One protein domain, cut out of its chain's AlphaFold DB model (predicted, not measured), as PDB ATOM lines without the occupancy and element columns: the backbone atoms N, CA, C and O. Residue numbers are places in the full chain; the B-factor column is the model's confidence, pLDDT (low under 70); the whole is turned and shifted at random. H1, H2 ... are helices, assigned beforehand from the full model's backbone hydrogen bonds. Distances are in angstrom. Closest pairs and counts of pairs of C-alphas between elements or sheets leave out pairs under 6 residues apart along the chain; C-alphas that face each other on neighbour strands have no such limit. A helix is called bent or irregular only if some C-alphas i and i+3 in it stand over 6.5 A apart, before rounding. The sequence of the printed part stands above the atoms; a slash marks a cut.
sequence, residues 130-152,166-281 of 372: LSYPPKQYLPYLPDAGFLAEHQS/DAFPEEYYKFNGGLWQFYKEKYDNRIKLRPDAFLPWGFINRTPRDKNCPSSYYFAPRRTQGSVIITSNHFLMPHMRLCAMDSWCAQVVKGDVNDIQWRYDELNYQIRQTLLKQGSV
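What this domain is: This is residues 130 to 152 and 166 to 281 of the 372 residues of an uncharacterized protein of bioreactor metagenome (UniProt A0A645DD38). A long winding stretch, residues 187 to 237, bears no named element and runs from the middle of the body to its outside, with helices round it. H1 to H5 gather in one half, while the long H6 runs into the other, where its residues 274 to 278 stick out. The printed part has 139 residues, with six named helices, H1 to H6 in chain order, and no named strand; the class is all helix, though under half of the residues are in named elements. It is compact, with a radius of gyration of the C-alphas of 15.0 A, and spans 48 by 36 by 26 A.

How they stand to each other: H1, residues 135 to 140, touches H3, residues 170 to 186, with 175 to 179 of H3 alone; the closest C-alphas, of Tyr 140 and Gly 178, are 5.4 A apart. They run opposite ways at a steep tilt of 53 degrees. H2, residues 144 to 149, is close to but not clearly touching H4, residues 238 to 243; their closest C-alphas, of Leu 147 and His 239, are 7.6 A apart. H3 and H4 are likewise close but not clearly touching, with the closest C-alphas, of Tyr 172 and Pro 238, at 6.9 A. H5, residues 247 to 252, and H6, residues 257 to 278, are apart. Every O i to N i+4 pair is within hydrogen-bond range in H2, H5 and H6, against 8 of 13 in H3, 1 of 2 in H4 and 0 of 2 in H1, which has 2 of 3 O i to N i+3 pairs.

Where its parts are: H1 begins at C-alpha 135, (17.537, 105.651, 133.498), and is only just irregular: C-alphas 136 and 139 are 6.9 A apart. H3 is 26.2 A long, with a kink of 27 degrees near residue 178. H6, 31.6 A long, ends at C-alpha 278, (20.395, 152.559, 143.742).

The domain as a whole: The C-alphas farthest apart, of Lys 135 and Gln 278, are 48.1 A apart. Residues 153 to 165 are not printed; C-alphas 152 and 166 are 9.7 A apart across this cut. The link from H3 to H4 is long. No printed residue has a pLDDT under 70.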
ATOM      1  N   LEU A 130      15.395 109.990 142.740       98.00
ATOM      2  CA  LEU A 130      16.087 109.344 141.617       98.00
ATOM      3  C   LEU A 130      15.163 108.456 140.778       98.00
ATOM      4  O   LEU A 130      15.569 107.997 139.711       98.00
ATOM      5  N   SER A 131      13.912 108.268 141.208       97.50
ATOM      6  CA  SER A 131      12.900 107.537 140.439       97.50
ATOM      7  C   SER A 131      12.345 108.315 139.237       97.50
ATOM      8  O   SER A 131      11.850 107.699 138.294       97.50
ATOM      9  N   TYR A 132      12.432 109.651 139.242       97.94
ATOM     10  CA  TYR A 132      11.848 110.501 138.194       97.94
ATOM     11  C   TYR A 132      12.716 110.643 136.938       97.94
ATOM     12  O   TYR A 132      12.175 110.542 135.832       97.94
ATOM     13  N   PRO A 133      14.038 110.893 137.035       98.31
ATOM     14  CA  PRO A 133      14.865 111.001 135.844       98.31
ATOM     15  C   PRO A 133      14.899 109.671 135.063       98.31
ATOM     16  O   PRO A 133      15.054 108.604 135.658       98.31
ATOM     17  N   PRO A 134      14.830 109.687 133.718       97.81
ATOM     18  CA  PRO A 134      14.976 108.483 132.914       97.81
ATOM     19  C   PRO A 134      16.325 107.807 133.167       97.81
ATOM     20  O   PRO A 134      17.350 108.484 133.249       97.81
ATOM     21  N   LYS A 135      16.348 106.468 133.168       97.69
ATOM     22  CA  LYS A 135      17.537 105.651 133.498       97.69
ATOM     23  C   LYS A 135      18.829 106.085 132.796       97.69
ATOM     24  O   LYS A 135      19.896 106.070 133.392       97.69
ATOM     25  N   GLN A 136      18.728 106.507 131.540       97.62
ATOM     26  CA  GLN A 136      19.853 106.982 130.724       97.62
ATOM     27  C   GLN A 136      20.520 108.279 131.229       97.62
ATOM     28  O   GLN A 136      21.646 108.554 130.836       97.62
ATOM     29  N   TYR A 137      19.834 109.083 132.049       98.00
ATOM     30  CA  TYR A 137      20.391 110.294 132.660       98.00
ATOM     31  C   TYR A 137      21.056 110.016 134.013       98.00
ATOM     32  O   TYR A 137      21.901 110.805 134.424       98.00
ATOM     33  N   LEU A 138      20.721 108.905 134.684       97.94
ATOM     34  CA  LEU A 138      21.245 108.568 136.015       97.94
ATOM     35  C   LEU A 138      22.783 108.584 136.110       97.94
ATOM     36  O   LEU A 138      23.276 109.105 137.104       97.94
ATOM     37  N   PRO A 139      23.563 108.131 135.102       98.25
ATOM     38  CA  PRO A 139      25.028 108.202 135.161       98.25
ATOM     39  C   PRO A 139      25.608 109.624 135.241       98.25
ATOM     40  O   PRO A 139      26.779 109.788 135.570       98.25
ATOM     41  N   TYR A 140      24.814 110.646 134.913       98.31
ATOM     42  CA  TYR A 140      25.219 112.057 134.912       98.31
ATOM     43  C   TYR A 140      24.594 112.848 136.069       98.31
ATOM     44  O   TYR A 140      24.707 114.073 136.108       98.31
ATOM     45  N   LEU A 141      23.901 112.167 136.981       98.44
ATOM     46  CA  LEU A 141      23.184 112.753 138.106       98.44
ATOM     47  C   LEU A 141      23.859 112.388 139.436       98.44
ATOM     48  O   LEU A 141      24.641 111.439 139.491       98.44
ATOM     49  N   PRO A 142      23.583 113.143 140.514       98.06
ATOM     50  CA  PRO A 142      23.991 112.751 141.857       98.06
ATOM     51  C   PRO A 142      23.398 111.396 142.249       98.06
ATOM     52  O   PRO A 142      22.246 111.102 141.927       98.06
ATOM     53  N   ASP A 143      24.171 110.605 142.986       97.94
ATOM     54  CA  ASP A 143      23.692 109.368 143.598       97.94
ATOM     55  C   ASP A 143      22.987 109.626 144.942       97.94
ATOM     56  O   ASP A 143      22.919 110.753 145.445       97.94
ATOM     57  N   ALA A 144      22.436 108.565 145.535       97.25
ATOM     58  CA  ALA A 144      21.707 108.649 146.795       97.25
ATOM     59  C   ALA A 144      22.574 109.145 147.968       97.25
ATOM     60  O   ALA A 144      22.061 109.853 148.835       97.25
ATOM     61  N   GLY A 145      23.871 108.812 147.985       97.88
ATOM     62  CA  GLY A 145      24.805 109.272 149.015       97.88
ATOM     63  C   GLY A 145      25.002 110.783 148.936       97.88
ATOM     64  O   GLY A 145      24.790 111.493 149.917       97.88
ATOM     65  N   PHE A 146      25.264 111.294 147.731       98.25
ATOM     66  CA  PHE A 146      25.373 112.727 147.488       98.25
ATOM     67  C   PHE A 146      24.095 113.475 147.891       98.25
ATOM     68  O   PHE A 146      24.176 114.522 148.534       98.25
ATOM     69  N   LEU A 147      22.913 112.945 147.542       97.31
ATOM     70  CA  LEU A 147      21.630 113.566 147.891       97.31
ATOM     71  C   LEU A 147      21.376 113.642 149.402       97.31
ATOM     72  O   LEU A 147      20.704 114.583 149.833       97.31
ATOM     73  N   ALA A 148      21.868 112.668 150.172       95.31
ATOM     74  CA  ALA A 148      21.750 112.644 151.626       95.31
ATOM     75  C   ALA A 148      22.706 113.647 152.292       95.31
ATOM     76  O   ALA A 148      22.314 114.334 153.232       95.31
ATOM     77  N   GLU A 149      23.932 113.768 151.779       96.06
ATOM     78  CA  GLU A 149      24.948 114.687 152.307       96.06
ATOM     79  C   GLU A 149      24.675 116.158 151.955       96.06
ATOM     80  O   GLU A 149      24.992 117.048 152.740       96.06
ATOM     81  N   HIS A 150      24.064 116.430 150.796       95.81
ATOM     82  CA  HIS A 150      23.890 117.786 150.257       95.81
ATOM     83  C   HIS A 150      22.418 118.217 150.225       95.81
ATOM     84  O   HIS A 150      21.935 118.766 149.232       95.81
ATOM     85  N   GLN A 151      21.667 117.956 151.298       93.00
ATOM     86  CA  GLN A 151      20.243 118.288 151.359       93.00
ATOM     87  C   GLN A 151      19.983 119.790 151.118       93.00
ATOM     88  O   GLN A 151      20.466 120.642 151.858       93.00
ATOM     89  N   SER A 152      19.169 120.122 150.106       90.56
ATOM     90  CA  SER A 152      18.941 121.524 149.710       90.56
ATOM     91  C   SER A 152      18.066 122.328 150.672       90.56
ATOM     92  O   SER A 152      18.242 123.537 150.787       90.56
ATOM     93  N   ASP A 166      19.286 131.953 153.004       89.62
ATOM     94  CA  ASP A 166      19.701 130.558 153.235       89.62
ATOM     95  C   ASP A 166      20.872 130.160 152.331       89.62
ATOM     96  O   ASP A 166      20.990 130.655 151.202       89.62
ATOM     97  N   ALA A 167      21.691 129.213 152.794       87.69
ATOM     98  CA  ALA A 167      22.689 128.555 151.959       87.69
ATOM     99  C   ALA A 167      22.023 127.849 150.764       87.69
ATOM    100  O   ALA A 167      20.849 127.479 150.796       87.69
ATOM    101  N   PHE A 168      22.768 127.691 149.673       88.12
ATOM    102  CA  PHE A 168      22.324 126.936 148.506       88.12
ATOM    103  C   PHE A 168      23.387 125.905 148.153       88.12
ATOM    104  O   PHE A 168      24.558 126.280 148.124       88.12
ATOM    105  N   PRO A 169      23.016 124.650 147.856       90.94
ATOM    106  CA  PRO A 169      23.999 123.635 147.509       90.94
ATOM    107  C   PRO A 169      24.443 123.813 146.048       90.94
ATOM    108  O   PRO A 169      23.869 123.244 145.113       90.94
ATOM    109  N   GLU A 170      25.439 124.669 145.824       92.44
ATOM    110  CA  GLU A 170      26.014 124.941 144.499       92.44
ATOM    111  C   GLU A 170      26.795 123.737 143.940       92.44
ATOM    112  O   GLU A 170      27.017 123.639 142.732       92.44
ATOM    113  N   GLU A 171      27.138 122.761 144.784       96.31
ATOM    114  CA  GLU A 171      27.827 121.521 144.422       96.31
ATOM    115  C   GLU A 171      27.060 120.713 143.368       96.31
ATOM    116  O   GLU A 171      27.665 119.963 142.602       96.31
ATOM    117  N   TYR A 172      25.739 120.896 143.265       97.50
ATOM    118  CA  TYR A 172      24.919 120.287 142.215       97.50
ATOM    119  C   TYR A 172      25.278 120.774 140.804       97.50
ATOM    120  O   TYR A 172      25.021 120.075 139.822       97.50
ATOM    121  N   TYR A 173      25.897 121.947 140.655       96.19
ATOM    122  CA  TYR A 173      26.242 122.473 139.332       96.19
ATOM    123  C   TYR A 173      27.313 121.641 138.622       96.19
ATOM    124  O   TYR A 173      27.353 121.648 137.389       96.19
ATOM    125  N   LYS A 174      28.115 120.851 139.354       96.94
ATOM    126  CA  LYS A 174      29.136 119.967 138.761       96.94
ATOM    127  C   LYS A 174      28.544 118.908 137.823       96.94
ATOM    128  O   LYS A 174      29.196 118.503 136.866       96.94
ATOM    129  N   PHE A 175      27.291 118.507 138.047       98.25
ATOM    130  CA  PHE A 175      26.596 117.510 137.225       98.25
ATOM    131  C   PHE A 175      26.114 118.072 135.880       98.25
ATOM    132  O   PHE A 175      25.939 117.332 134.912       98.25
ATOM    133  N   ASN A 176      25.949 119.396 135.770       98.31
ATOM    134  CA  ASN A 176      25.425 120.013 134.553       98.31
ATOM    135  C   ASN A 176      26.341 119.808 133.336       98.31
ATOM    136  O   ASN A 176      25.835 119.702 132.223       98.31
ATOM    137  N   GLY A 177      27.661 119.697 133.512       98.06
ATOM    138  CA  GLY A 177      28.580 119.432 132.396       98.06
ATOM    139  C   GLY A 177      28.244 118.131 131.657       98.06
ATOM    140  O   GLY A 177      28.047 118.144 130.440       98.06
ATOM    141  N   GLY A 178      28.093 117.034 132.408       98.12
ATOM    142  CA  GLY A 178      27.722 115.726 131.863       98.12
ATOM    143  C   GLY A 178      26.323 115.718 131.248       98.12
ATOM    144  O   GLY A 178      26.139 115.208 130.145       98.12
ATOM    145  N   LEU A 179      25.352 116.365 131.903       98.19
ATOM    146  CA  LEU A 179      23.982 116.487 131.390       98.19
ATOM    147  C   LEU A 179      23.923 117.240 130.051       98.19
ATOM    148  O   LEU A 179      23.242 116.797 129.123       98.19
ATOM    149  N   TRP A 180      24.658 118.349 129.921       98.19
ATOM    150  CA  TRP A 180      24.743 119.092 128.658       98.19
ATOM    151  C   TRP A 180      25.400 118.268 127.564       98.19
ATOM    152  O   TRP A 180      24.899 118.257 126.442       98.19
ATOM    153  N   GLN A 181      26.512 117.599 127.874       98.25
ATOM    154  CA  GLN A 181      27.222 116.779 126.901       98.25
ATOM    155  C   GLN A 181      26.323 115.655 126.375       98.25
ATOM    156  O   GLN A 181      26.129 115.547 125.165       98.25
ATOM    157  N   PHE A 182      25.697 114.897 127.274       98.06
ATOM    158  CA  PHE A 182      24.784 113.822 126.903       98.06
ATOM    159  C   PHE A 182      23.609 114.328 126.052       98.06
ATOM    160  O   PHE A 182      23.288 113.753 125.010       98.06
ATOM    161  N   TYR A 183      22.975 115.437 126.451       97.25
ATOM    162  CA  TYR A 183      21.862 116.003 125.686       97.25
ATOM    163  C   TYR A 183      22.304 116.488 124.300       97.25
ATOM    164  O   TYR A 183      21.593 116.293 123.310       97.25
ATOM    165  N   LYS A 184      23.488 117.103 124.219       97.19
ATOM    166  CA  LYS A 184      24.077 117.589 122.971       97.19
ATOM    167  C   LYS A 184      24.333 116.449 121.988       97.19
ATOM    168  O   LYS A 184      24.037 116.592 120.805       97.19
ATOM    169  N   GLU A 185      24.867 115.334 122.474       97.38
ATOM    170  CA  GLU A 185      25.158 114.146 121.667       97.38
ATOM    171  C   GLU A 185      23.877 113.444 121.196       97.38
ATOM    172  O   GLU A 185      23.812 112.977 120.061       97.38
ATOM    173  N   LYS A 186      22.840 113.399 122.043       96.50
ATOM    174  CA  LYS A 186      21.634 112.601 121.782       96.50
ATOM    175  C   LYS A 186      20.496 113.350 121.082       96.50
ATOM    176  O   LYS A 186      19.717 112.716 120.371       96.50
ATOM    177  N   TYR A 187      20.353 114.658 121.302       94.62
ATOM    178  CA  TYR A 187      19.128 115.388 120.939       94.62
ATOM    179  C   TYR A 187      19.357 116.678 120.149       94.62
ATOM    180  O   TYR A 187      18.655 116.906 119.164       94.62
ATOM    181  N   ASP A 188      20.283 117.542 120.570       94.38
ATOM    182  CA  ASP A 188      20.534 118.812 119.876       94.38
ATOM    183  C   ASP A 188      21.998 119.244 119.992       94.38
ATOM    184  O   ASP A 188      22.429 119.814 120.995       94.38
ATOM    185  N   ASN A 189      22.762 119.036 118.920       95.06
ATOM    186  CA  ASN A 189      24.188 119.346 118.879       95.06
ATOM    187  C   ASN A 189      24.517 120.855 118.924       95.06
ATOM    188  O   ASN A 189      25.694 121.220 119.024       95.06
ATOM    189  N   ARG A 190      23.507 121.736 118.865       95.25
ATOM    190  CA  ARG A 190      23.677 123.199 118.848       95.25
ATOM    191  C   ARG A 190      23.668 123.823 120.235       95.25
ATOM    192  O   ARG A 190      24.067 124.985 120.347       95.25
ATOM    193  N   ILE A 191      23.222 123.104 121.269       96.00
ATOM    194  CA  ILE A 191      23.196 123.645 122.632       96.00
ATOM    195  C   ILE A 191      24.617 123.926 123.124       96.00
ATOM    196  O   ILE A 191      25.571 123.216 122.790       96.00
ATOM    197  N   LYS A 192      24.769 124.982 123.924       94.69
ATOM    198  CA  LYS A 192      26.069 125.421 124.439       94.69
ATOM    199  C   LYS A 192      25.993 125.634 125.939       94.69
ATOM    200  O   LYS A 192      25.201 126.453 126.397       94.69
ATOM    201  N   LEU A 193      26.867 124.958 126.681       96.31
ATOM    202  CA  LEU A 193      27.136 125.317 128.065       96.31
ATOM    203  C   LEU A 193      28.245 126.367 128.088       96.31
ATOM    204  O   LEU A 193      29.378 126.084 127.706       96.31
ATOM    205  N   ARG A 194      27.907 127.598 128.472       94.44
ATOM    206  CA  ARG A 194      28.882 128.692 128.549       94.44
ATOM    207  C   ARG A 194      29.573 128.698 129.919       94.44
ATOM    208  O   ARG A 194      28.919 128.349 130.901       94.44
ATOM    209  N   PRO A 195      30.837 129.150 130.021       93.62
ATOM    210  CA  PRO A 195      31.546 129.208 131.303       93.62
ATOM    211  C   PRO A 195      30.850 130.081 132.356       93.62
ATOM    212  O   PRO A 195      30.911 129.793 133.544       93.62
ATOM    213  N   ASP A 196      30.152 131.132 131.923       94.69
ATOM    214  CA  ASP A 196      29.431 132.057 132.794       94.69
ATOM    215  C   ASP A 196      28.030 131.569 133.189       94.69
ATOM    216  O   ASP A 196      27.376 132.222 133.996       94.69
ATOM    217  N   ALA A 197      27.550 130.437 132.659       95.69
ATOM    218  CA  ALA A 197      26.148 130.022 132.753       95.69
ATOM    219  C   ALA A 197      25.611 129.935 134.192       95.69
ATOM    220  O   ALA A 197      24.448 130.273 134.422       95.69
ATOM    221  N   PHE A 198      26.448 129.545 135.156       94.31
ATOM    222  CA  PHE A 198      26.072 129.371 136.565       94.31
ATOM    223  C   PHE A 198      26.598 130.472 137.494       94.31
ATOM    224  O   PHE A 198      26.353 130.421 138.692       94.31
ATOM    225  N   LEU A 199      27.268 131.499 136.960       92.62
ATOM    226  CA  LEU A 199      27.689 132.646 137.766       92.62
ATOM    227  C   LEU A 199      26.469 133.478 138.216       92.62
ATOM    228  O   LEU A 199      25.441 133.481 137.531       92.62
ATOM    229  N   PRO A 200      26.563 134.273 139.297       90.19
ATOM    230  CA  PRO A 200      25.451 135.120 139.755       90.19
ATOM    231  C   PRO A 200      24.919 136.119 138.705       90.19
ATOM    232  O   PRO A 200      23.740 136.474 138.720       90.19
ATOM    233  N   TRP A 201      25.788 136.545 137.780       91.31
ATOM    234  CA  TRP A 201      25.502 137.428 136.632       91.31
ATOM    235  C   TRP A 201      25.310 136.678 135.309       91.31
ATOM    236  O   TRP A 201      25.200 137.287 134.246       91.31
ATOM    237  N   GLY A 202      25.347 135.352 135.375       94.31
ATOM    238  CA  GLY A 202      25.333 134.472 134.228       94.31
ATOM    239  C   GLY A 202      24.000 134.418 133.506       94.31
ATOM    240  O   GLY A 202      22.950 134.759 134.047       94.31
ATOM    241  N   PHE A 203      24.061 133.881 132.293       97.12
ATOM    242  CA  PHE A 203      22.901 133.535 131.484       97.12
ATOM    243  C   PHE A 203      23.117 132.156 130.871       97.12
ATOM    244  O   PHE A 203      24.153 131.910 130.249       97.12
ATOM    245  N   ILE A 204      22.123 131.274 130.979       97.25
ATOM    246  CA  ILE A 204      22.095 130.061 130.145       97.25
ATOM    247  C   ILE A 204      21.656 130.446 128.726       97.25
ATOM    248  O   ILE A 204      22.303 130.109 127.731       97.25
ATOM    249  N   ASN A 205      20.582 131.229 128.640       96.94
ATOM    250  CA  ASN A 205      20.056 131.816 127.414       96.94
ATOM    251  C   ASN A 205      20.251 133.329 127.503       96.94
ATOM    252  O   ASN A 205      19.698 133.947 128.401       96.94
ATOM    253  N   ARG A 206      21.050 133.937 126.618       95.19
ATOM    254  CA  ARG A 206      21.325 135.392 126.652       95.19
ATOM    255  C   ARG A 206      20.239 136.209 125.966       95.19
ATOM    256  O   ARG A 206      20.128 137.412 126.184       95.19
ATOM    257  N   THR A 207      19.457 135.562 125.112       94.50
ATOM    258  CA  THR A 207      18.334 136.170 124.405       94.50
ATOM    259  C   THR A 207      17.097 135.282 124.540       94.50
ATOM    260  O   THR A 207      17.255 134.068 124.704       94.50
ATOM    261  N   PRO A 208      15.877 135.829 124.371       92.88
ATOM    262  CA  PRO A 208      14.650 135.025 124.357       92.88
ATOM    263  C   PRO A 208      14.625 133.946 123.259       92.88
ATOM    264  O   PRO A 208      13.764 133.073 123.258       92.88
ATOM    265  N   ARG A 209      15.527 134.029 122.270       93.44
ATOM    266  CA  ARG A 209      15.601 133.099 121.134       93.44
ATOM    267  C   ARG A 209      16.641 131.997 121.330       93.44
ATOM    268  O   ARG A 209      16.654 131.051 120.542       93.44
ATOM    269  N   ASP A 210      17.512 132.125 122.329       95.50
ATOM    270  CA  ASP A 210      18.526 131.120 122.632       95.50
ATOM    271  C   ASP A 210      17.854 129.815 123.083       95.50
ATOM    272  O   ASP A 210      16.810 129.819 123.733       95.50
ATOM    273  N   LYS A 211      18.461 128.681 122.720       95.88
ATOM    274  CA  LYS A 211      17.949 127.340 123.027       95.88
ATOM    275  C   LYS A 211      19.020 126.469 123.679       95.88
ATOM    276  O   LYS A 211      19.320 125.395 123.177       95.88
ATOM    277  N   ASN A 212      19.654 126.957 124.743       97.19
ATOM    278  CA  ASN A 212      20.809 126.293 125.352       97.19
ATOM    279  C   ASN A 212      20.461 125.359 126.516       97.19
ATOM    280  O   ASN A 212      21.346 124.633 126.960       97.19
ATOM    281  N   CYS A 213      19.228 125.359 127.030       96.88
ATOM    282  CA  CYS A 213      18.828 124.430 128.088       96.88
ATOM    283  C   CYS A 213      18.656 122.999 127.535       96.88
ATOM    284  O   CYS A 213      17.958 122.833 126.528       96.88
ATOM    285  N   PRO A 214      19.173 121.956 128.211       96.06
ATOM    286  CA  PRO A 214      18.982 120.551 127.852       96.06
ATOM    287  C   PRO A 214      17.590 120.067 128.290       96.06
ATOM    288  O   PRO A 214      17.446 119.179 129.127       96.06
ATOM    289  N   SER A 215      16.527 120.692 127.773       94.88
ATOM    290  CA  SER A 215      15.166 120.546 128.317       94.88
ATOM    291  C   SER A 215      15.151 120.752 129.846       94.88
ATOM    292  O   SER A 215      15.875 121.607 130.349       94.88
ATOM    293  N   SER A 216      14.347 120.009 130.612       95.19
ATOM    294  CA  SER A 216      14.325 120.072 132.078       95.19
ATOM    295  C   SER A 216      15.513 119.381 132.771       95.19
ATOM    296  O   SER A 216      15.647 119.514 133.987       95.19
ATOM    297  N   TYR A 217      16.405 118.709 132.031       97.12
ATOM    298  CA  TYR A 217      17.502 117.877 132.551       97.12
ATOM    299  C   TYR A 217      18.727 118.691 132.994       97.12
ATOM    300  O   TYR A 217      19.827 118.521 132.474       97.12
ATOM    301  N   TYR A 218      18.536 119.617 133.932       97.69
ATOM    302  CA  TYR A 218      19.628 120.368 134.549       97.69
ATOM    303  C   TYR A 218      19.268 120.927 135.919       97.69
ATOM    304  O   TYR A 218      18.097 121.185 136.207       97.69
ATOM    305  N   PHE A 219      20.290 121.205 136.723       97.69
ATOM    306  CA  PHE A 219      20.175 121.971 137.958       97.69
ATOM    307  C   PHE A 219      20.248 123.465 137.646       97.69
ATOM    308  O   PHE A 219      21.276 123.964 137.180       97.69
ATOM    309  N   ALA A 220      19.132 124.167 137.849       95.56
ATOM    310  CA  ALA A 220      19.019 125.586 137.540       95.56
ATOM    311  C   ALA A 220      19.836 126.440 138.533       95.56
ATOM    312  O   ALA A 220      19.856 126.142 139.729       95.56
ATOM    313  N   PRO A 221      20.514 127.504 138.067       94.31
ATOM    314  CA  PRO A 221      21.310 128.355 138.941       94.31
ATOM    315  C   PRO A 221      20.436 129.154 139.908       94.31
ATOM    316  O   PRO A 221      19.411 129.729 139.532       94.31
ATOM    317  N   ARG A 222      20.886 129.295 141.153       91.00
ATOM    318  CA  ARG A 222      20.356 130.298 142.068       91.00
ATOM    319  C   ARG A 222      20.986 131.628 141.693       91.00
ATOM    320  O   ARG A 222      22.187 131.830 141.808       91.00
ATOM    321  N   ARG A 223      20.154 132.551 141.233       90.19
ATOM    322  CA  ARG A 223      20.613 133.858 140.772       90.19
ATOM    323  C   ARG A 223      20.613 134.900 141.881       90.19
ATOM    324  O   ARG A 223      21.425 135.825 141.867       90.19
ATOM    325  N   THR A 224      19.736 134.738 142.866       80.25
ATOM    326  CA  THR A 224      19.555 135.719 143.932       80.25
ATOM    327  C   THR A 224      20.496 135.503 145.113       80.25
ATOM    328  O   THR A 224      20.729 134.377 145.557       80.25
ATOM    329  N   GLN A 225      20.996 136.615 145.651       72.25
ATOM    330  CA  GLN A 225      21.767 136.696 146.891       72.25
ATOM    331  C   GLN A 225      21.113 137.722 147.827       72.25
ATOM    332  O   GLN A 225      20.391 138.611 147.370       72.25
ATOM    333  N   GLY A 226      21.360 137.591 149.132       81.56
ATOM    334  CA  GLY A 226      20.786 138.474 150.148       81.56
ATOM    335  C   GLY A 226      19.273 138.297 150.317       81.56
ATOM    336  O   GLY A 226      18.768 137.173 150.319       81.56
ATOM    337  N   SER A 227      18.561 139.418 150.452       84.56
ATOM    338  CA  SER A 227      17.125 139.492 150.764       84.56
ATOM    339  C   SER A 227      16.191 139.304 149.560       84.56
ATOM    340  O   SER A 227      14.975 139.397 149.703       84.56
ATOM    341  N   VAL A 228      16.720 139.025 148.364       89.94
ATOM    342  CA  VAL A 228      15.906 138.846 147.154       89.94
ATOM    343  C   VAL A 228      15.608 137.367 146.911       89.94
ATOM    344  O   VAL A 228      16.503 136.517 146.895       89.94
ATOM    345  N   ILE A 229      14.345 137.060 146.622       92.50
ATOM    346  CA  ILE A 229      13.906 135.770 146.087       92.50
ATOM    347  C   ILE A 229      13.263 136.004 144.726       92.50
ATOM    348  O   ILE A 229      12.424 136.881 144.560       92.50
ATOM    349  N   ILE A 230      13.652 135.184 143.751       94.44
ATOM    350  CA  ILE A 230      12.989 135.093 142.454       94.44
ATOM    351  C   ILE A 230      12.500 133.653 142.299       94.44
ATOM    352  O   ILE A 230      13.158 132.693 142.720       94.44
ATOM    353  N   THR A 231      11.325 133.518 141.703       93.81
ATOM    354  CA  THR A 231      10.774 132.251 141.239       93.81
ATOM    355  C   THR A 231      10.175 132.454 139.854       93.81
ATOM    356  O   THR A 231       9.687 133.533 139.522       93.81
ATOM    357  N   SER A 232      10.243 131.413 139.038       94.00
ATOM    358  CA  SER A 232       9.660 131.356 137.703       94.00
ATOM    359  C   SER A 232       8.852 130.058 137.586       94.00
ATOM    360  O   SER A 232       8.303 129.570 138.575       94.00
ATOM    361  N   ASN A 233       8.773 129.475 136.390       95.06
ATOM    362  CA  ASN A 233       8.007 128.263 136.114       95.06
ATOM    363  C   ASN A 233       8.830 126.965 136.220       95.06
ATOM    364  O   ASN A 233       8.575 126.004 135.497       95.06
ATOM    365  N   HIS A 234       9.840 126.933 137.091       95.00
ATOM    366  CA  HIS A 234      10.583 125.717 137.411       95.00
ATOM    367  C   HIS A 234      11.006 125.669 138.880       95.00
ATOM    368  O   HIS A 234      11.062 126.696 139.556       95.00
ATOM    369  N   PHE A 235      11.329 124.474 139.362       96.38
ATOM    370  CA  PHE A 235      12.008 124.288 140.640       96.38
ATOM    371  C   PHE A 235      13.457 124.764 140.572       96.38
ATOM    372  O   PHE A 235      14.151 124.500 139.586       96.38
ATOM    373  N   LEU A 236      13.896 125.465 141.617       95.56
ATOM    374  CA  LEU A 236      15.284 125.882 141.785       95.56
ATOM    375  C   LEU A 236      16.009 124.992 142.792       95.56
ATOM    376  O   LEU A 236      17.213 124.814 142.652       95.56
ATOM    377  N   MET A 237      15.317 124.408 143.776       95.81
ATOM    378  CA  MET A 237      15.964 123.464 144.690       95.81
ATOM    379  C   MET A 237      16.345 122.176 143.952       95.81
ATOM    380  O   MET A 237      15.476 121.571 143.321       95.81
ATOM    381  N   PRO A 238      17.607 121.713 144.038       97.19
ATOM    382  CA  PRO A 238      18.061 120.557 143.269       97.19
ATOM    383  C   PRO A 238      17.260 119.270 143.485       97.19
ATOM    384  O   PRO A 238      16.959 118.578 142.515       97.19
ATOM    385  N   HIS A 239      16.843 118.976 144.721       97.56
ATOM    386  CA  HIS A 239      15.993 117.816 145.017       97.56
ATOM    387  C   HIS A 239      14.637 117.910 144.310       97.56
ATOM    388  O   HIS A 239      14.263 117.008 143.565       97.56
ATOM    389  N   MET A 240      13.930 119.037 144.451       97.62
ATOM    390  CA  MET A 240      12.665 119.258 143.737       97.62
ATOM    391  C   MET A 240      12.873 119.242 142.220       97.62
ATOM    392  O   MET A 240      12.061 118.685 141.484       97.62
ATOM    393  N   ARG A 241      14.001 119.770 141.735       97.31
ATOM    394  CA  ARG A 241      14.347 119.798 140.313       97.31
ATOM    395  C   ARG A 241      14.450 118.405 139.692       97.31
ATOM    396  O   ARG A 241      14.043 118.263 138.541       97.31
ATOM    397  N   LEU A 242      14.901 117.388 140.428       98.19
ATOM    398  CA  LEU A 242      14.909 115.997 139.950       98.19
ATOM    399  C   LEU A 242      13.499 115.504 139.590       98.19
ATOM    400  O   LEU A 242      13.332 114.827 138.579       98.19
ATOM    401  N   CYS A 243      12.468 115.940 140.318       97.81
ATOM    402  CA  CYS A 243      11.073 115.607 140.009       97.81
ATOM    403  C   CYS A 243      10.606 116.198 138.664       97.81
ATOM    404  O   CYS A 243       9.686 115.679 138.035       97.81
ATOM    405  N   ALA A 244      11.230 117.291 138.206       96.56
ATOM    406  CA  ALA A 244      10.963 117.911 136.907       96.56
ATOM    407  C   ALA A 244      11.753 117.268 135.752       96.56
ATOM    408  O   ALA A 244      11.490 117.567 134.584       96.56
ATOM    409  N   MET A 245      12.714 116.390 136.057       97.62
ATOM    410  CA  MET A 245      13.487 115.642 135.061       97.62
ATOM    411  C   MET A 245      12.750 114.398 134.552       97.62
ATOM    412  O   MET A 245      13.343 113.588 133.857       97.62
ATOM    413  N   ASP A 246      11.467 114.230 134.850       96.81
ATOM    414  CA  ASP A 246      10.660 113.176 134.246       96.81
ATOM    415  C   ASP A 246      10.473 113.381 132.725       96.81
ATOM    416  O   ASP A 246      10.417 114.502 132.212       96.81
ATOM    417  N   SER A 247      10.373 112.271 131.990       95.12
ATOM    418  CA  SER A 247      10.225 112.258 130.532       95.12
ATOM    419  C   SER A 247       8.931 112.899 130.034       95.12
ATOM    420  O   SER A 247       8.963 113.618 129.033       95.12
ATOM    421  N   TRP A 248       7.810 112.682 130.723       93.31
ATOM    422  CA  TRP A 248       6.529 113.273 130.352       93.31
ATOM    423  C   TRP A 248       6.540 114.772 130.638       93.31
ATOM    424  O   TRP A 248       6.205 115.584 129.775       93.31
ATOM    425  N   CYS A 249       7.047 115.158 131.808       92.88
ATOM    426  CA  CYS A 249       7.235 116.559 132.167       92.88
ATOM    427  C   CYS A 249       8.117 117.292 131.146       92.88
ATOM    428  O   CYS A 249       7.729 118.356 130.665       92.88
ATOM    429  N   ALA A 250       9.244 116.696 130.742       92.88
ATOM    430  CA  ALA A 250      10.133 117.232 129.712       92.88
ATOM    431  C   ALA A 250       9.442 117.426 128.347       92.88
ATOM    432  O   ALA A 250       9.805 118.342 127.606       92.88
ATOM    433  N   GLN A 251       8.459 116.586 128.003       91.56
ATOM    434  CA  GLN A 251       7.656 116.742 126.787       91.56
ATOM    435  C   GLN A 251       6.653 117.891 126.907       91.56
ATOM    436  O   GLN A 251       6.558 118.700 125.986       91.56
ATOM    437  N   VAL A 252       5.955 117.999 128.040       88.12
ATOM    438  CA  VAL A 252       4.959 119.058 128.288       88.12
ATOM    439  C   VAL A 252       5.596 120.450 128.257       88.12
ATOM    440  O   VAL A 252       4.998 121.386 127.740       88.12
ATOM    441  N   VAL A 253       6.823 120.595 128.763       89.56
ATOM    442  CA  VAL A 253       7.543 121.885 128.793       89.56
ATOM    443  C   VAL A 253       8.410 122.144 127.561       89.56
ATOM    444  O   VAL A 253       9.199 123.099 127.531       89.56
ATOM    445  N   LYS A 254       8.333 121.273 126.549       85.62
ATOM    446  CA  LYS A 254       9.183 121.351 125.363       85.62
ATOM    447  C   LYS A 254       8.931 122.663 124.621       85.62
ATOM    448  O   LYS A 254       7.838 122.925 124.143       85.62
ATOM    449  N   GLY A 255       9.991 123.452 124.464       79.25
ATOM    450  CA  GLY A 255       9.938 124.771 123.827       79.25
ATOM    451  C   GLY A 255       9.902 125.923 124.829       79.25
ATOM    452  O   GLY A 255      10.559 126.930 124.582       79.25
ATOM    453  N   ASP A 256       9.281 125.725 125.993       92.12
ATOM    454  CA  ASP A 256       9.092 126.781 126.994       92.12
ATOM    455  C   ASP A 256      10.234 126.859 128.010       92.12
ATOM    456  O   ASP A 256      10.523 127.930 128.533       92.12
ATOM    457  N   VAL A 257      10.946 125.757 128.274       94.38
ATOM    458  CA  VAL A 257      12.066 125.731 129.240       94.38
ATOM    459  C   VAL A 257      13.092 126.842 129.004       94.38
ATOM    460  O   VAL A 257      13.609 127.417 129.964       94.38
ATOM    461  N   ASN A 258      13.408 127.126 127.739       96.50
ATOM    462  CA  ASN A 258      14.409 128.131 127.404       96.50
ATOM    463  C   ASN A 258      13.929 129.541 127.742       96.50
ATOM    464  O   ASN A 258      14.701 130.327 128.288       96.50
ATOM    465  N   ASP A 259      12.654 129.814 127.471       96.31
ATOM    466  CA  ASP A 259      11.996 131.065 127.823       96.31
ATOM    467  C   ASP A 259      11.894 131.238 129.345       96.31
ATOM    468  O   ASP A 259      12.266 132.278 129.887       96.31
ATOM    469  N   ILE A 260      11.477 130.183 130.054       95.88
ATOM    470  CA  ILE A 260      11.382 130.165 131.519       95.88
ATOM    471  C   ILE A 260      12.733 130.514 132.153       95.88
ATOM    472  O   ILE A 260      12.795 131.356 133.051       95.88
ATOM    473  N   GLN A 261      13.817 129.890 131.680       96.94
ATOM    474  CA  GLN A 261      15.165 130.172 132.169       96.94
ATOM    475  C   GLN A 261      15.630 131.582 131.791       96.94
ATOM    476  O   GLN A 261      16.210 132.270 132.628       96.94
ATOM    477  N   TRP A 262      15.371 132.029 130.558       97.44
ATOM    478  CA  TRP A 262      15.770 133.361 130.105       97.44
ATOM    479  C   TRP A 262      15.089 134.467 130.918       97.44
ATOM    480  O   TRP A 262      15.775 135.364 131.402       97.44
ATOM    481  N   ARG A 263      13.768 134.387 131.137       97.06
ATOM    482  CA  ARG A 263      13.033 135.367 131.955       97.06
ATOM    483  C   ARG A 263      13.574 135.447 133.376       97.06
ATOM    484  O   ARG A 263      13.678 136.536 133.932       97.06
ATOM    485  N   TYR A 264      13.921 134.301 133.953       97.06
ATOM    486  CA  TYR A 264      14.519 134.227 135.280       97.06
ATOM    487  C   TYR A 264      15.914 134.878 135.330       97.06
ATOM    488  O   TYR A 264      16.180 135.683 136.226       97.06
ATOM    489  N   ASP A 265      16.774 134.591 134.348       97.25
ATOM    490  CA  ASP A 265      18.120 135.173 134.251       97.25
ATOM    491  C   ASP A 265      18.074 136.693 134.002       97.25
ATOM    492  O   ASP A 265      18.762 137.458 134.681       97.25
ATOM    493  N   GLU A 266      17.225 137.145 133.075       97.25
ATOM    494  CA  GLU A 266      17.082 138.558 132.709       97.25
ATOM    495  C   GLU A 266      16.482 139.390 133.847       97.25
ATOM    496  O   GLU A 266      16.998 140.468 134.144       97.25
ATOM    497  N   LEU A 267      15.448 138.889 134.533       96.50
ATOM    498  CA  LEU A 267      14.879 139.581 135.692       96.50
ATOM    499  C   LEU A 267      15.924 139.736 136.804       96.50
ATOM    500  O   LEU A 267      16.079 140.823 137.362       96.50
ATOM    501  N   ASN A 268      16.698 138.683 137.092       96.25
ATOM    502  CA  ASN A 268      17.804 138.782 138.041       96.25
ATOM    503  C   ASN A 268      18.839 139.828 137.614       96.25
ATOM    504  O   ASN A 268      19.270 140.629 138.442       96.25
ATOM    505  N   TYR A 269      19.239 139.827 136.340       95.88
ATOM    506  CA  TYR A 269      20.192 140.803 135.826       95.88
ATOM    507  C   TYR A 269      19.700 142.234 136.071       95.88
ATOM    508  O   TYR A 269      20.440 143.050 136.620       95.88
ATOM    509  N   GLN A 270      18.438 142.534 135.749       95.81
ATOM    510  CA  GLN A 270      17.875 143.872 135.943       95.81
ATOM    511  C   GLN A 270      17.726 144.257 137.420       95.81
ATOM    512  O   GLN A 270      18.035 145.395 137.789       95.81
ATOM    513  N   ILE A 271      17.326 143.320 138.289       95.62
ATOM    514  CA  ILE A 271      17.290 143.548 139.742       95.62
ATOM    515  C   ILE A 271      18.688 143.898 140.256       95.62
ATOM    516  O   ILE A 271      18.857 144.886 140.966       95.62
ATOM    517  N   ARG A 272      19.713 143.134 139.867       94.19
ATOM    518  CA  ARG A 272      21.091 143.383 140.309       94.19
ATOM    519  C   ARG A 272      21.631 144.710 139.790       94.19
ATOM    520  O   ARG A 272      22.238 145.443 140.560       94.19
ATOM    521  N   GLN A 273      21.379 145.053 138.527       94.94
ATOM    522  CA  GLN A 273      21.729 146.369 137.977       94.94
ATOM    523  C   GLN A 273      21.065 147.506 138.766       94.94
ATOM    524  O   GLN A 273      21.697 148.521 139.057       94.94
ATOM    525  N   THR A 274      19.809 147.317 139.171       95.69
ATOM    526  CA  THR A 274      19.072 148.289 139.990       95.69
ATOM    527  C   THR A 274      19.695 148.428 141.376       95.69
ATOM    528  O   THR A 274      19.957 149.546 141.808       95.69
ATOM    529  N   LEU A 275      20.008 147.311 142.039       93.88
ATOM    530  CA  LEU A 275      20.677 147.297 143.341       93.88
ATOM    531  C   LEU A 275      22.075 147.921 143.289       93.88
ATOM    532  O   LEU A 275      22.414 148.695 144.176       93.88
ATOM    533  N   LEU A 276      22.866 147.659 142.244       94.25
ATOM    534  CA  LEU A 276      24.171 148.307 142.059       94.25
ATOM    535  C   LEU A 276      24.043 149.826 141.904       94.25
ATOM    536  O   LEU A 276      24.867 150.568 142.429       94.25
ATOM    537  N   LYS A 277      23.022 150.291 141.178       95.62
ATOM    538  CA  LYS A 277      22.828 151.716 140.888       95.62
ATOM    539  C   LYS A 277      22.204 152.488 142.054       95.62
ATOM    540  O   LYS A 277      22.530 153.652 142.248       95.62
ATOM    541  N   GLN A 278      21.258 151.879 142.765       95.50
ATOM    542  CA  GLN A 278      20.395 152.559 143.742       95.50
ATOM    543  C   GLN A 278      20.641 152.105 145.188       95.50
ATOM    544  O   GLN A 278      20.074 152.687 146.110       95.50
ATOM    545  N   GLY A 279      21.404 151.032 145.410       92.62
ATOM    546  CA  GLY A 279      21.596 150.390 146.719       92.62
ATOM    547  C   GLY A 279      20.367 149.634 147.249       92.62
ATOM    548  O   GLY A 279      20.490 148.796 148.136       92.62
ATOM    549  N   SER A 280      19.181 149.895 146.699       92.50
ATOM    550  CA  SER A 280      17.909 149.282 147.079       92.50
ATOM    551  C   SER A 280      16.954 149.229 145.882       92.50
ATOM    552  O   SER A 280      17.183 149.879 144.862       92.50
ATOM    553  N   VAL A 281      15.877 148.450 145.991       93.44
ATOM    554  CA  VAL A 281      14.786 148.462 145.009       93.44
ATOM    555  C   VAL A 281      13.650 149.311 145.570       93.44
ATOM    556  O   VAL A 281      12.944 148.894 146.486       93.44
TER     557      VAL A 281